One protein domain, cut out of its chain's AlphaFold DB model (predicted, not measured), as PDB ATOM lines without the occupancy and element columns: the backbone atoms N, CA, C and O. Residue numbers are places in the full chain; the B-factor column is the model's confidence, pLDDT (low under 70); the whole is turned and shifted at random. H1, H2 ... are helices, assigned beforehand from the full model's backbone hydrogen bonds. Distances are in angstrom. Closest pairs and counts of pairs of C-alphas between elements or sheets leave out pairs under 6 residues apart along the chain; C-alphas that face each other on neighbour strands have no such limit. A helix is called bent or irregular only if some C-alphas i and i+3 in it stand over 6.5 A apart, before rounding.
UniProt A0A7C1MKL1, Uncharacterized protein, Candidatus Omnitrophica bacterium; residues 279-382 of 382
ATOM      1  N   THR A 279     528.567 241.954 468.801       84.62
ATOM      2  CA  THR A 279     527.274 242.398 469.330       84.62
ATOM      3  C   THR A 279     527.343 242.483 470.859       84.62
ATOM      4  O   THR A 279     527.704 241.523 471.541       84.62
ATOM      5  N   ASN A 280     526.918 243.616 471.427       85.38
ATOM      6  CA  ASN A 280     526.845 243.810 472.880       85.38
ATOM      7  C   ASN A 280     525.405 243.886 473.421       85.38
ATOM      8  O   ASN A 280     525.104 244.679 474.311       85.38
ATOM      9  N   THR A 281     524.498 243.077 472.871       88.38
ATOM     10  CA  THR A 281     523.155 242.913 473.440       88.38
ATOM     11  C   THR A 281     523.250 242.157 474.761       88.38
ATOM     12  O   THR A 281     523.812 241.066 474.805       88.38
ATOM     13  N   ASP A 282     522.710 242.736 475.833       87.19
ATOM     14  CA  ASP A 282     522.644 242.136 477.173       87.19
ATOM     15  C   ASP A 282     523.998 241.587 477.683       87.19
ATOM     16  O   ASP A 282     524.091 240.478 478.209       87.19
ATOM     17  N   SER A 283     525.065 242.379 477.518       87.75
ATOM     18  CA  SER A 283     526.455 242.050 477.891       87.75
ATOM     19  C   SER A 283     527.090 240.870 477.153       87.75
ATOM     20  O   SER A 283     528.110 240.347 477.617       87.75
ATOM     21  N   GLN A 284     526.534 240.419 476.022       87.06
ATOM     22  CA  GLN A 284     527.052 239.240 475.322       87.06
ATOM     23  C   GLN A 284     528.548 239.364 474.984       87.06
ATOM     24  O   GLN A 284     529.295 238.405 475.179       87.06
ATOM     25  N   MET A 285     529.019 240.552 474.593       87.62
ATOM     26  CA  MET A 285     530.438 240.800 474.323       87.62
ATOM     27  C   MET A 285     531.315 240.584 475.569       87.62
ATOM     28  O   MET A 285     532.399 240.008 475.483       87.62
ATOM     29  N   CYS A 286     530.850 240.995 476.755       86.81
ATOM     30  CA  CYS A 286     531.561 240.733 478.010       86.81
ATOM     31  C   CYS A 286     531.603 239.235 478.329       86.81
ATOM     32  O   CYS A 286     532.652 238.719 478.716       86.81
ATOM     33  N   VAL A 287     530.479 238.535 478.144       86.38
ATOM     34  CA  VAL A 287     530.360 237.089 478.387       86.38
ATOM     35  C   VAL A 287     531.280 236.293 477.464       86.38
ATOM     36  O   VAL A 287     531.914 235.347 477.922       86.38
ATOM     37  N   ASN A 288     531.420 236.707 476.203       86.38
ATOM     38  CA  ASN A 288     532.286 236.046 475.225       86.38
ATOM     39  C   ASN A 288     533.763 236.051 475.648       86.38
ATOM     40  O   ASN A 288     534.494 235.106 475.357       86.38
ATOM     41  N   CYS A 289     534.204 237.089 476.362       85.81
ATOM     42  CA  CYS A 289     535.558 237.160 476.909       85.81
ATOM     43  C   CYS A 289     535.674 236.531 478.305       85.81
ATOM     44  O   CYS A 289     536.720 235.994 478.654       85.81
ATOM     45  N   HIS A 290     534.629 236.598 479.126       84.31
ATOM     46  CA  HIS A 290     534.622 236.057 480.486       84.31
ATOM     47  C   HIS A 290     534.066 234.623 480.549       84.31
ATOM     48  O   HIS A 290     533.281 234.278 481.428       84.31
ATOM     49  N   ASP A 291     534.505 233.771 479.626       83.31
ATOM     50  CA  ASP A 291     534.042 232.387 479.457       83.31
ATOM     51  C   ASP A 291     534.938 231.339 480.154       83.31
ATOM     52  O   ASP A 291     534.743 230.131 480.008       83.31
ATOM     53  N   GLY A 292     535.968 231.789 480.880       81.19
ATOM     54  CA  GLY A 292     536.984 230.932 481.494       81.19
ATOM     55  C   GLY A 292     538.102 230.484 480.543       81.19
ATOM     56  O   GLY A 292     539.096 229.921 481.013       81.19
ATOM     57  N   ALA A 293     537.974 230.729 479.234       82.56
ATOM     58  CA  ALA A 293     538.969 230.402 478.217       82.56
ATOM     59  C   ALA A 293     539.749 231.640 477.746       82.56
ATOM     60  O   ALA A 293     540.980 231.610 477.748       82.56
ATOM     61  N   GLN A 294     539.056 232.719 477.364       79.12
ATOM     62  CA  GLN A 294     539.668 233.988 476.937       79.12
ATOM     63  C   GLN A 294     540.017 234.890 478.126       79.12
ATOM     64  O   GLN A 294     540.999 235.632 478.104       79.12
ATOM     65  N   GLY A 295     539.234 234.788 479.193       80.25
ATOM     66  CA  GLY A 295     539.361 235.578 480.405       80.25
ATOM     67  C   GLY A 295     538.812 234.826 481.614       80.25
ATOM     68  O   GLY A 295     538.305 233.710 481.487       80.25
ATOM     69  N   PRO A 296     538.940 235.397 482.820       80.06
ATOM     70  CA  PRO A 296     538.433 234.759 484.024       80.06
ATOM     71  C   PRO A 296     536.913 234.614 483.951       80.06
ATOM     72  O   PRO A 296     536.221 235.559 483.577       80.06
ATOM     73  N   ASP A 297     536.423 233.447 484.357       81.88
ATOM     74  CA  ASP A 297     535.001 233.115 484.361       81.88
ATOM     75  C   ASP A 297     534.188 234.090 485.235       81.88
ATOM     76  O   ASP A 297     534.657 234.554 486.288       81.88
ATOM     77  N   ILE A 298     532.954 234.380 484.813       74.38
ATOM     78  CA  ILE A 298     531.982 235.179 485.566       74.38
ATOM     79  C   ILE A 298     531.506 234.325 486.746       74.38
ATOM     80  O   ILE A 298     530.490 233.640 486.694       74.38
ATOM     81  N   GLY A 299     532.282 234.305 487.832       67.44
ATOM     82  CA  GLY A 299     531.966 233.479 488.999       67.44
ATOM     83  C   GLY A 299     530.587 233.783 489.611       67.44
ATOM     84  O   GLY A 299     530.001 234.838 489.381       67.44
ATOM     85  N   ASN A 300     530.119 232.900 490.500       61.97
ATOM     86  CA  ASN A 300     528.770 232.879 491.108       61.97
ATOM     87  C   ASN A 300     528.306 234.147 491.866       61.97
ATOM     88  O   ASN A 300     527.183 234.187 492.363       61.97
ATOM     89  N   SER A 301     529.172 235.145 492.027       54.78
ATOM     90  CA  SER A 301     528.879 236.417 492.700       54.78
ATOM     91  C   SER A 301     528.277 237.468 491.763       54.78
ATOM     92  O   SER A 301     527.892 238.537 492.233       54.78
ATOM     93  N   HIS A 302     528.259 237.196 490.456       60.38
ATOM     94  CA  HIS A 302     527.845 238.144 489.433       60.38
ATOM     95  C   HIS A 302     526.542 237.681 488.781       60.38
ATOM     96  O   HIS A 302     526.374 236.491 488.507       60.38
ATOM     97  N   PRO A 303     525.601 238.603 488.561       56.88
ATOM     98  CA  PRO A 303     524.325 238.265 487.973       56.88
ATOM     99  C   PRO A 303     524.525 237.894 486.501       56.88
ATOM    100  O   PRO A 303     524.832 238.749 485.678       56.88
ATOM    101  N   ALA A 304     524.303 236.623 486.165       54.72
ATOM    102  CA  ALA A 304     523.706 236.304 484.871       54.72
ATOM    103  C   ALA A 304     522.423 237.151 484.725       54.72
ATOM    104  O   ALA A 304     521.808 237.437 485.761       54.72
ATOM    105  N   PRO A 305     522.029 237.565 483.505       54.62
ATOM    106  CA  PRO A 305     520.936 238.512 483.301       54.62
ATOM    107  C   PRO A 305     519.727 238.116 484.149       54.62
ATOM    108  O   PRO A 305     519.154 237.035 483.989       54.62
ATOM    109  N   PHE A 306     519.400 238.966 485.123       63.28
ATOM    110  CA  PHE A 306     518.180 238.825 485.896       63.28
ATOM    111  C   PHE A 306     517.226 239.912 485.457       63.28
ATOM    112  O   PHE A 306     517.583 241.092 485.408       63.28
ATOM    113  N   ALA A 307     515.986 239.509 485.198       57.81
ATOM    114  CA  ALA A 307     514.922 240.457 484.972       57.81
ATOM    115  C   ALA A 307     514.861 241.421 486.152       57.81
ATOM    116  O   ALA A 307     514.639 240.986 487.286       57.81
ATOM    117  N   PHE A 308     515.034 242.721 485.887       53.53
ATOM    118  CA  PHE A 308     514.953 243.763 486.917       53.53
ATOM    119  C   PHE A 308     513.655 243.628 487.727       53.53
ATOM    120  O   PHE A 308     513.616 243.942 488.918       53.53
ATOM    121  N   GLY A 309     512.607 243.062 487.114       59.84
ATOM    122  CA  GLY A 309     511.380 242.696 487.799       59.84
ATOM    123  C   GLY A 309     510.827 243.909 488.545       59.84
ATOM    124  O   GLY A 309     510.598 244.956 487.949       59.84
ATOM    125  N   SER A 310     510.624 243.772 489.856       55.41
ATOM    126  CA  SER A 310     510.145 244.834 490.752       55.41
ATOM    127  C   SER A 310     511.247 245.551 491.544       55.41
ATOM    128  O   SER A 310     510.921 246.368 492.404       55.41
ATOM    129  N   ILE A 311     512.526 245.221 491.335       67.62
ATOM    130  CA  ILE A 311     513.634 245.877 492.038       67.62
ATOM    131  C   ILE A 311     513.876 247.216 491.345       67.62
ATOM    132  O   ILE A 311     514.162 247.265 490.158       67.62
ATOM    133  N   ILE A 312     513.726 248.321 492.067       73.00
ATOM    134  CA  ILE A 312     513.972 249.659 491.526       73.00
ATOM    135  C   ILE A 312     515.235 250.185 492.210       73.00
ATOM    136  O   ILE A 312     515.217 250.322 493.437       73.00
ATOM    137  N   PRO A 313     516.315 250.466 491.464       79.31
ATOM    138  CA  PRO A 313     517.506 251.087 492.023       79.31
ATOM    139  C   PRO A 313     517.160 252.417 492.685       79.31
ATOM    140  O   PRO A 313     516.409 253.214 492.118       79.31
ATOM    141  N   LEU A 314     517.735 252.686 493.857       84.31
ATOM    142  CA  LEU A 314     517.578 253.979 494.522       84.31
ATOM    143  C   LEU A 314     518.175 255.112 493.667       84.31
ATOM    144  O   LEU A 314     517.559 256.166 493.521       84.31
ATOM    145  N   ASP A 315     519.333 254.867 493.053       84.69
ATOM    146  CA  ASP A 315     519.899 255.656 491.961       84.69
ATOM    147  C   ASP A 315     519.882 254.837 490.663       84.69
ATOM    148  O   ASP A 315     520.773 254.024 490.408       84.69
ATOM    149  N   GLY A 316     518.844 255.050 489.853       81.75
ATOM    150  CA  GLY A 316     518.686 254.479 488.512       81.75
ATOM    151  C   GLY A 316     519.056 255.451 487.391       81.75
ATOM    152  O   GLY A 316     518.506 255.345 486.297       81.75
ATOM    153  N   SER A 317     519.901 256.455 487.656       85.44
ATOM    154  CA  SER A 317     520.261 257.438 486.632       85.44
ATOM    155  C   SER A 317     520.985 256.785 485.448       85.44
ATOM    156  O   SER A 317     521.956 256.054 485.634       85.44
ATOM    157  N   ALA A 318     520.523 257.094 484.230       82.00
ATOM    158  CA  ALA A 318     521.022 256.543 482.964       82.00
ATOM    159  C   ALA A 318     522.549 256.670 482.802       82.00
ATOM    160  O   ALA A 318     523.218 255.721 482.399       82.00
ATOM    161  N   ALA A 319     523.100 257.819 483.204       76.12
ATOM    162  CA  ALA A 319     524.524 258.110 483.071       76.12
ATOM    163  C   ALA A 319     525.364 257.718 484.292       76.12
ATOM    164  O   ALA A 319     526.519 257.309 484.157       76.12
ATOM    165  N   THR A 320     524.823 257.857 485.509       75.88
ATOM    166  CA  THR A 320     525.648 257.839 486.729       75.88
ATOM    167  C   THR A 320     525.321 256.745 487.744       75.88
ATOM    168  O   THR A 320     526.225 256.387 488.497       75.88
ATOM    169  N   GLY A 321     524.112 256.181 487.727       83.31
ATOM    170  CA  GLY A 321     523.587 255.248 488.730       83.31
ATOM    171  C   GLY A 321     523.712 253.788 488.305       83.31
ATOM    172  O   GLY A 321     524.633 253.442 487.574       83.31
ATOM    173  N   THR A 322     522.783 252.924 488.725       86.31
ATOM    174  CA  THR A 322     522.648 251.553 488.191       86.31
ATOM    175  C   THR A 322     521.371 251.412 487.360       86.31
ATOM    176  O   THR A 322     520.380 250.860 487.846       86.31
ATOM    177  N   PRO A 323     521.337 251.959 486.138       87.25
ATOM    178  CA  PRO A 323     520.157 251.904 485.284       87.25
ATOM    179  C   PRO A 323     519.875 250.481 484.754       87.25
ATOM    180  O   PRO A 323     520.799 249.671 484.622       87.25
ATOM    181  N   PRO A 324     518.616 250.182 484.387       87.44
ATOM    182  CA  PRO A 324     518.275 249.085 483.476       87.44
ATOM    183  C   PRO A 324     519.088 249.112 482.176       87.44
ATOM    184  O   PRO A 324     519.422 250.192 481.684       87.44
ATOM    185  N   GLY A 325     519.370 247.939 481.599       87.38
ATOM    186  CA  GLY A 325     520.211 247.810 480.403       87.38
ATOM    187  C   GLY A 325     519.781 248.687 479.221       87.38
ATOM    188  O   GLY A 325     520.612 249.336 478.589       87.38
ATOM    189  N   ASN A 326     518.475 248.773 478.969       88.69
ATOM    190  CA  ASN A 326     517.877 249.517 477.857       88.69
ATOM    191  C   ASN A 326     517.844 251.046 478.020       88.69
ATOM    192  O   ASN A 326     517.353 251.738 477.125       88.69
ATOM    193  N   VAL A 327     518.308 251.586 479.153       88.94
ATOM    194  CA  VAL A 327     518.358 253.040 479.398       88.94
ATOM    195  C   VAL A 327     519.756 253.554 479.739       88.94
ATOM    196  O   VAL A 327     519.883 254.698 480.165       88.94
ATOM    197  N   ILE A 328     520.798 252.737 479.568       86.31
ATOM    198  CA  ILE A 328     522.196 253.149 479.762       86.31
ATOM    199  C   ILE A 328     522.570 254.247 478.762       86.31
ATOM    200  O   ILE A 328     522.316 254.094 477.572       86.31
ATOM    201  N   ASP A 329     523.186 255.319 479.262       83.94
ATOM    202  CA  ASP A 329     523.644 256.487 478.492       83.94
ATOM    203  C   ASP A 329     524.965 256.999 479.104       83.94
ATOM    204  O   ASP A 329     524.976 257.867 479.980       83.94
ATOM    205  N   ASP A 330     526.086 256.372 478.740       77.12
ATOM    206  CA  ASP A 330     527.424 256.641 479.277       77.12
ATOM    207  C   ASP A 330     528.017 257.968 478.792       77.12
ATOM    208  O   ASP A 330     528.856 258.553 479.492       77.12
ATOM    209  N   ASP A 331     527.601 258.450 477.619       71.38
ATOM    210  CA  ASP A 331     528.124 259.678 477.021       71.38
ATOM    211  C   ASP A 331     527.226 260.915 477.253       71.38
ATOM    212  O   ASP A 331     527.691 262.060 477.113       71.38
ATOM    213  N   GLY A 332     525.980 260.704 477.693       72.62
ATOM    214  CA  GLY A 332     524.975 261.723 477.974       72.62
ATOM    215  C   GLY A 332     524.384 262.372 476.718       72.62
ATOM    216  O   GLY A 332     523.904 263.512 476.797       72.62
ATOM    217  N   ARG A 333     524.502 261.743 475.542       69.75
ATOM    218  CA  ARG A 333     524.164 262.314 474.231       69.75
ATOM    219  C   ARG A 333     523.244 261.375 473.459       69.75
ATOM    220  O   ARG A 333     523.461 260.187 473.348       69.75
ATOM    221  N   ASN A 334     522.237 261.951 472.801       69.50
ATOM    222  CA  ASN A 334     521.344 261.240 471.871       69.50
ATOM    223  C   ASN A 334     520.513 260.075 472.456       69.50
ATOM    224  O   ASN A 334     519.833 259.395 471.690       69.50
ATOM    225  N   GLY A 335     520.436 259.933 473.782       78.56
ATOM    226  CA  GLY A 335     519.588 258.934 474.438       78.56
ATOM    227  C   GLY A 335     520.357 257.647 474.743       78.56
ATOM    228  O   GLY A 335     521.574 257.694 474.811       78.56
ATOM    229  N   PRO A 336     519.673 256.511 474.966       84.50
ATOM    230  CA  PRO A 336     520.350 255.281 475.364       84.50
ATOM    231  C   PRO A 336     521.365 254.790 474.322       84.50
ATOM    232  O   PRO A 336     521.023 254.679 473.143       84.50
ATOM    233  N   ASP A 337     522.563 254.422 474.776       78.38
ATOM    234  CA  ASP A 337     523.666 253.934 473.935       78.38
ATOM    235  C   ASP A 337     523.364 252.559 473.324       78.38
ATOM    236  O   ASP A 337     523.750 252.259 472.195       78.38
ATOM    237  N   TYR A 338     522.642 251.722 474.075       81.81
ATOM    238  CA  TYR A 338     522.349 250.333 473.721       81.81
ATOM    239  C   TYR A 338     520.837 250.066 473.762       81.81
ATOM    240  O   TYR A 338     520.346 249.322 474.615       81.81
ATOM    241  N   PRO A 339     520.053 250.658 472.842       79.50
ATOM    242  CA  PRO A 339     518.592 250.572 472.870       79.50
ATOM    243  C   PRO A 339     518.050 249.163 472.580       79.50
ATOM    244  O   PRO A 339     516.863 248.918 472.784       79.50
ATOM    245  N   LEU A 340     518.894 248.252 472.083       85.44
ATOM    246  CA  LEU A 340     518.549 246.850 471.832       85.44
ATOM    247  C   LEU A 340     518.648 245.968 473.081       85.44
ATOM    248  O   LEU A 340     518.148 244.845 473.054       85.44
ATOM    249  N   ASN A 341     519.262 246.461 474.159       86.94
ATOM    250  CA  ASN A 341     519.300 245.732 475.419       86.94
ATOM    251  C   ASN A 341     517.893 245.552 475.986       86.94
ATOM    252  O   ASN A 341     516.983 246.361 475.776       86.94
ATOM    253  N   SER A 342     517.730 244.490 476.757       87.94
ATOM    254  CA  SER A 342     516.584 244.301 477.627       87.94
ATOM    255  C   SER A 342     516.584 245.328 478.769       87.94
ATOM    256  O   SER A 342     517.568 246.014 479.056       87.94
ATOM    257  N   GLY A 343     515.449 245.443 479.460       85.81
ATOM    258  CA  GLY A 343     515.359 246.222 480.698       85.81
ATOM    259  C   GLY A 343     515.969 245.515 481.910       85.81
ATOM    260  O   GLY A 343     515.686 245.929 483.028       85.81
ATOM    261  N   ASP A 344     516.735 244.444 481.714       84.44
ATOM    262  CA  ASP A 344     517.262 243.597 482.779       84.44
ATOM    263  C   ASP A 344     518.534 244.198 483.392       84.44
ATOM    264  O   ASP A 344     519.092 245.179 482.881       84.44
ATOM    265  N   LEU A 345     518.970 243.655 484.537       82.12
ATOM    266  CA  LEU A 345     520.283 244.012 485.065       82.12
ATOM    267  C   LEU A 345     521.336 243.242 484.276       82.12
ATOM    268  O   LEU A 345     521.391 242.011 484.317       82.12
ATOM    269  N   ILE A 346     522.193 244.005 483.619       85.94
ATOM    270  CA  ILE A 346     523.288 243.509 482.795       85.94
ATOM    271  C   ILE A 346     524.624 243.962 483.404       85.94
ATOM    272  O   ILE A 346     524.647 244.747 484.361       85.94
ATOM    273  N   CYS A 347     525.758 243.478 482.898       86.56
ATOM    274  CA  CYS A 347     527.079 243.886 483.387       86.56
ATOM    275  C   CYS A 347     527.221 245.411 483.367       86.56
ATOM    276  O   CYS A 347     527.662 246.019 484.347       86.56
ATOM    277  N   GLU A 348     526.765 246.043 482.292       87.06
ATOM    278  CA  GLU A 348     526.817 247.479 482.090       87.06
ATOM    279  C   GLU A 348     525.879 248.244 483.019       87.06
ATOM    280  O   GLU A 348     526.065 249.438 483.163       87.06
ATOM    281  N   SER A 349     524.928 247.623 483.723       86.06
ATOM    282  CA  SER A 349     524.167 248.313 484.778       86.06
ATOM    283  C   SER A 349     525.033 248.629 486.000       86.06
ATOM    284  O   SER A 349     524.759 249.574 486.734       86.06
ATOM    285  N   CYS A 350     526.094 247.856 486.228       84.06
ATOM    286  CA  CYS A 350     527.031 248.045 487.336       84.06
ATOM    287  C   CYS A 350     528.380 248.591 486.865       84.06
ATOM    288  O   CYS A 350     529.056 249.288 487.627       84.06
ATOM    289  N   HIS A 351     528.768 248.291 485.624       83.75
ATOM    290  CA  HIS A 351     530.039 248.666 485.024       83.75
ATOM    291  C   HIS A 351     529.865 249.772 483.970       83.75
ATOM    292  O   HIS A 351     528.984 249.704 483.125       83.75
ATOM    293  N   GLY A 352     530.708 250.803 484.016       81.25
ATOM    294  CA  GLY A 352     530.774 251.859 483.005       81.25
ATOM    295  C   GLY A 352     532.149 251.872 482.352       81.25
ATOM    296  O   GLY A 352     533.125 252.282 482.981       81.25
ATOM    297  N   ILE A 353     532.230 251.407 481.105       77.81
ATOM    298  CA  ILE A 353     533.504 251.196 480.396       77.81
ATOM    299  C   ILE A 353     534.051 252.470 479.738       77.81
ATOM    300  O   ILE A 353     535.266 252.633 479.631       77.81
ATOM    301  N   HIS A 354     533.173 253.404 479.364       76.88
ATOM    302  CA  HIS A 354     533.542 254.673 478.724       76.88
ATOM    303  C   HIS A 354     533.440 255.876 479.668       76.88
ATOM    304  O   HIS A 354     533.712 257.013 479.280       76.88
ATOM    305  N   ARG A 355     533.098 255.644 480.942       68.69
ATOM    306  CA  ARG A 355     532.901 256.720 481.914       68.69
ATOM    307  C   ARG A 355     534.225 257.367 482.312       68.69
ATOM    308  O   ARG A 355     535.183 256.711 482.731       68.69
ATOM    309  N   LYS A 356     534.254 258.700 482.255       54.25
ATOM    310  CA  LYS A 356     535.331 259.501 482.838       54.25
ATOM    311  C   LYS A 356     535.327 259.289 484.351       54.25
ATOM    312  O   LYS A 356     534.295 259.460 484.992       54.25
ATOM    313  N   VAL A 357     536.488 258.926 484.895       53.19
ATOM    314  CA  VAL A 357     536.699 258.735 486.336       53.19
ATOM    315  C   VAL A 357     536.110 259.928 487.092       53.19
ATOM    316  O   VAL A 357     536.462 261.075 486.798       53.19
ATOM    317  N   ASP A 358     535.213 259.674 488.042       49.53
ATOM    318  CA  ASP A 358     534.822 260.712 488.986       49.53
ATOM    319  C   ASP A 358     536.016 261.053 489.901       49.53
ATOM    320  O   ASP A 358     537.069 260.401 489.891       49.53
ATOM    321  N   ALA A 359     535.880 262.104 490.709       43.53
ATOM    322  CA  ALA A 359     536.934 262.517 491.635       43.53
ATOM    323  C   ALA A 359     537.304 261.437 492.680       43.53
ATOM    324  O   ALA A 359     538.319 261.591 493.362       43.53
ATOM    325  N   ALA A 360     536.513 260.362 492.812       49.31
ATOM    326  CA  ALA A 360     536.729 259.259 493.744       49.31
ATOM    327  C   ALA A 360     537.571 258.111 493.153       49.31
ATOM    328  O   ALA A 360     537.977 257.210 493.889       49.31
ATOM    329  N   GLY A 361     537.915 258.148 491.860       55.44
ATOM    330  CA  GLY A 361     538.878 257.205 491.286       55.44
ATOM    331  C   GLY A 361     538.310 255.811 490.991       55.44
ATOM    332  O   GLY A 361     539.084 254.848 490.921       55.44
ATOM    333  N   THR A 362     536.990 255.667 490.850       57.84
ATOM    334  CA  THR A 362     536.329 254.380 490.586       57.84
ATOM    335  C   THR A 362     536.725 253.814 489.226       57.84
ATOM    336  O   THR A 362     536.677 254.474 488.192       57.84
ATOM    337  N   LYS A 363     537.187 252.559 489.247       64.81
ATOM    338  CA  LYS A 363     537.999 251.966 488.174       64.81
ATOM    339  C   LYS A 363     537.217 251.213 487.099       64.81
ATOM    340  O   LYS A 363     537.876 250.651 486.242       64.81
ATOM    341  N   LEU A 364     535.883 251.167 487.179       76.81
ATOM    342  CA  LEU A 364     534.957 250.514 486.229       76.81
ATOM    343  C   LEU A 364     533.517 250.487 486.758       76.81
ATOM    344  O   LEU A 364     532.608 250.230 485.987       76.81
ATOM    345  N   LEU A 365     533.294 250.682 488.062       81.00
ATOM    346  CA  LEU A 365     531.954 250.660 488.655       81.00
ATOM    347  C   LEU A 365     531.227 251.988 488.453       81.00
ATOM    348  O   LEU A 365     531.834 253.050 488.597       81.00
ATOM    349  N   ARG A 366     529.917 251.915 488.207       80.81
ATOM    350  CA  ARG A 366     529.053 253.089 488.066       80.81
ATOM    351  C   ARG A 366     528.840 253.851 489.368       80.81
ATOM    352  O   ARG A 366     528.781 255.078 489.351       80.81
ATOM    353  N   ILE A 367     528.774 253.113 490.476       80.38
ATOM    354  CA  ILE A 367     528.659 253.634 491.837       80.38
ATOM    355  C   ILE A 367     529.868 253.158 492.641       80.38
ATOM    356  O   ILE A 367     530.311 252.011 492.528       80.38
ATOM    357  N   THR A 368     530.410 254.042 493.478       78.75
ATOM    358  CA  THR A 368     531.471 253.674 494.418       78.75
ATOM    359  C   THR A 368     530.956 252.630 495.399       78.75
ATOM    360  O   THR A 368     529.998 252.874 496.119       78.75
ATOM    361  N   ASN A 369     531.624 251.481 495.486       79.25
ATOM    362  CA  ASN A 369     531.220 250.405 496.391       79.25
ATOM    363  C   ASN A 369     531.861 250.519 497.790       79.25
ATOM    364  O   ASN A 369     532.418 249.554 498.317       79.25
ATOM    365  N   THR A 370     531.826 251.709 498.389       83.00
ATOM    366  CA  THR A 370     532.210 251.884 499.801       83.00
ATOM    367  C   THR A 370     531.085 251.316 500.664       83.00
ATOM    368  O   THR A 370     529.929 251.499 500.330       83.00
ATOM    369  N   ASN A 371     531.380 250.574 501.736       84.31
ATOM    370  CA  ASN A 371     530.356 250.017 502.643       84.31
ATOM    371  C   ASN A 371     529.208 249.225 501.969       84.31
ATOM    372  O   ASN A 371     528.115 249.142 502.522       84.31
ATOM    373  N   ALA A 372     529.465 248.597 500.816       85.19
ATOM    374  CA  ALA A 372     528.457 247.900 500.007       85.19
ATOM    375  C   ALA A 372     527.373 248.810 499.383       85.19
ATOM    376  O   ALA A 372     526.297 248.310 499.050       85.19
ATOM    377  N   ASP A 373     527.660 250.103 499.188       82.81
ATOM    378  CA  ASP A 373     526.737 251.097 498.612       82.81
ATOM    379  C   ASP A 373     526.190 250.689 497.232       82.81
ATOM    380  O   ASP A 373     525.023 250.924 496.922       82.81
ATOM    381  N   LEU A 374     526.994 249.997 496.417       82.69
ATOM    382  CA  LEU A 374     526.530 249.470 495.132       82.69
ATOM    383  C   LEU A 374     525.418 248.427 495.325       82.69
ATOM    384  O   LEU A 374     524.438 248.404 494.588       82.69
ATOM    385  N   CYS A 375     525.566 247.558 496.325       82.88
ATOM    386  CA  CYS A 375     524.615 246.487 496.601       82.88
ATOM    387  C   CYS A 375     523.358 247.016 497.303       82.88
ATOM    388  O   CYS A 375     522.252 246.556 497.021       82.88
ATOM    389  N   SER A 376     523.515 247.957 498.238       85.31
ATOM    390  CA  SER A 376     522.390 248.570 498.955       85.31
ATOM    391  C   SER A 376     521.539 249.470 498.060       85.31
ATOM    392  O   SER A 376     520.391 249.728 498.409       85.31
ATOM    393  N   ASN A 377     522.040 249.859 496.880       83.81
ATOM    394  CA  ASN A 377     521.252 250.571 495.875       83.81
ATOM    395  C   ASN A 377     519.993 249.800 495.442       83.81
ATOM    396  O   ASN A 377     518.969 250.407 495.142       83.81
ATOM    397  N   CYS A 378     520.062 248.466 495.441       80.62
ATOM    398  CA  CYS A 378     518.962 247.586 495.038       80.62
ATOM    399  C   CYS A 378     518.440 246.714 496.192       80.62
ATOM    400  O   CYS A 378     517.274 246.331 496.196       80.62
ATOM    401  N   HIS A 379     519.276 246.423 497.193       81.88
ATOM    402  CA  HIS A 379     518.914 245.649 498.383       81.88
ATOM    403  C   HIS A 379     518.725 246.572 499.589       81.88
ATOM    404  O   HIS A 379     519.562 246.604 500.498       81.88
ATOM    405  N   THR A 380     517.649 247.358 499.553       74.25
ATOM    406  CA  THR A 380     517.313 248.358 500.582       74.25
ATOM    407  C   THR A 380     516.624 247.754 501.810       74.25
ATOM    408  O   THR A 380     516.560 248.389 502.858       74.25
ATOM    409  N   ASP A 381     516.145 246.518 501.702       64.62
ATOM    410  CA  ASP A 381     515.358 245.766 502.679       64.62
ATOM    411  C   ASP A 381     516.205 244.966 503.689       64.62
ATOM    412  O   ASP A 381     515.796 243.897 504.144       64.62
ATOM    413  N   LYS A 382     517.380 245.482 504.062       53.81
ATOM    414  CA  LYS A 382     518.275 244.829 505.030       53.81
ATOM    415  C   LYS A 382     517.977 245.185 506.479       53.81
ATOM    416  O   LYS A 382     517.891 246.394 506.788       53.81
TER     417      LYS A 382
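This is residues 279 to 382 of the 382 residues of an uncharacterized protein of Candidatus Omnitrophica bacterium (UniProt A0A7C1MKL1). What shows first? There is little regular structure: a rounded body of loops has the short helix H2 in its middle, with H1 and H3 on opposite sides of it. What is printed? The printed part has 104 residues, with H1, H2, H3 in that order, no named strand, and 20 residues in named elements, class all helix. It is compact, radius of gyration of the C-alphas 13.5 A, spans 35 by 34 by 31 A.

Where does H1 run? H1, residues 281 to 289, begins at C-alpha (523.155, 242.913, 473.440) and is 14.1 A long. It is irregular: C-alphas 282 and 285 are 8.4 A apart. What follows? H2 is residues 347 to 350, 5.7 A. H3, residues 370 to 376, 10.4 A, ends at C-alpha (522.390, 248.570, 498.955) and is irregular, with C-alphas 371 and 374 8.4 A apart.

Which helices meet? H1 and H2 touch, closest C-alphas Ser 283 and Cys 347, 5.8 A. H2 and H3 are close but not clearly touching, closest C-alphas Cys 350 and Leu 374, 7.9 A; H1 and H3 are apart. Which backbone pairs are within hydrogen-bond range? O i to N i+4: 2 of 5 in H1, 1 of 3 in H3; O i to N i+3: 4 of 6 and 2 of 4. H2 is too short for an i+4 pair.

How far does it reach? The C-alphas farthest apart, Gln 294 and Asp 381, are 37.3 A apart; the printed part has no cut, and both links are long. Where is confidence low? Residues 299 to 311, 333 to 334, 355 to 363 and 381 to 382 have pLDDT under 70.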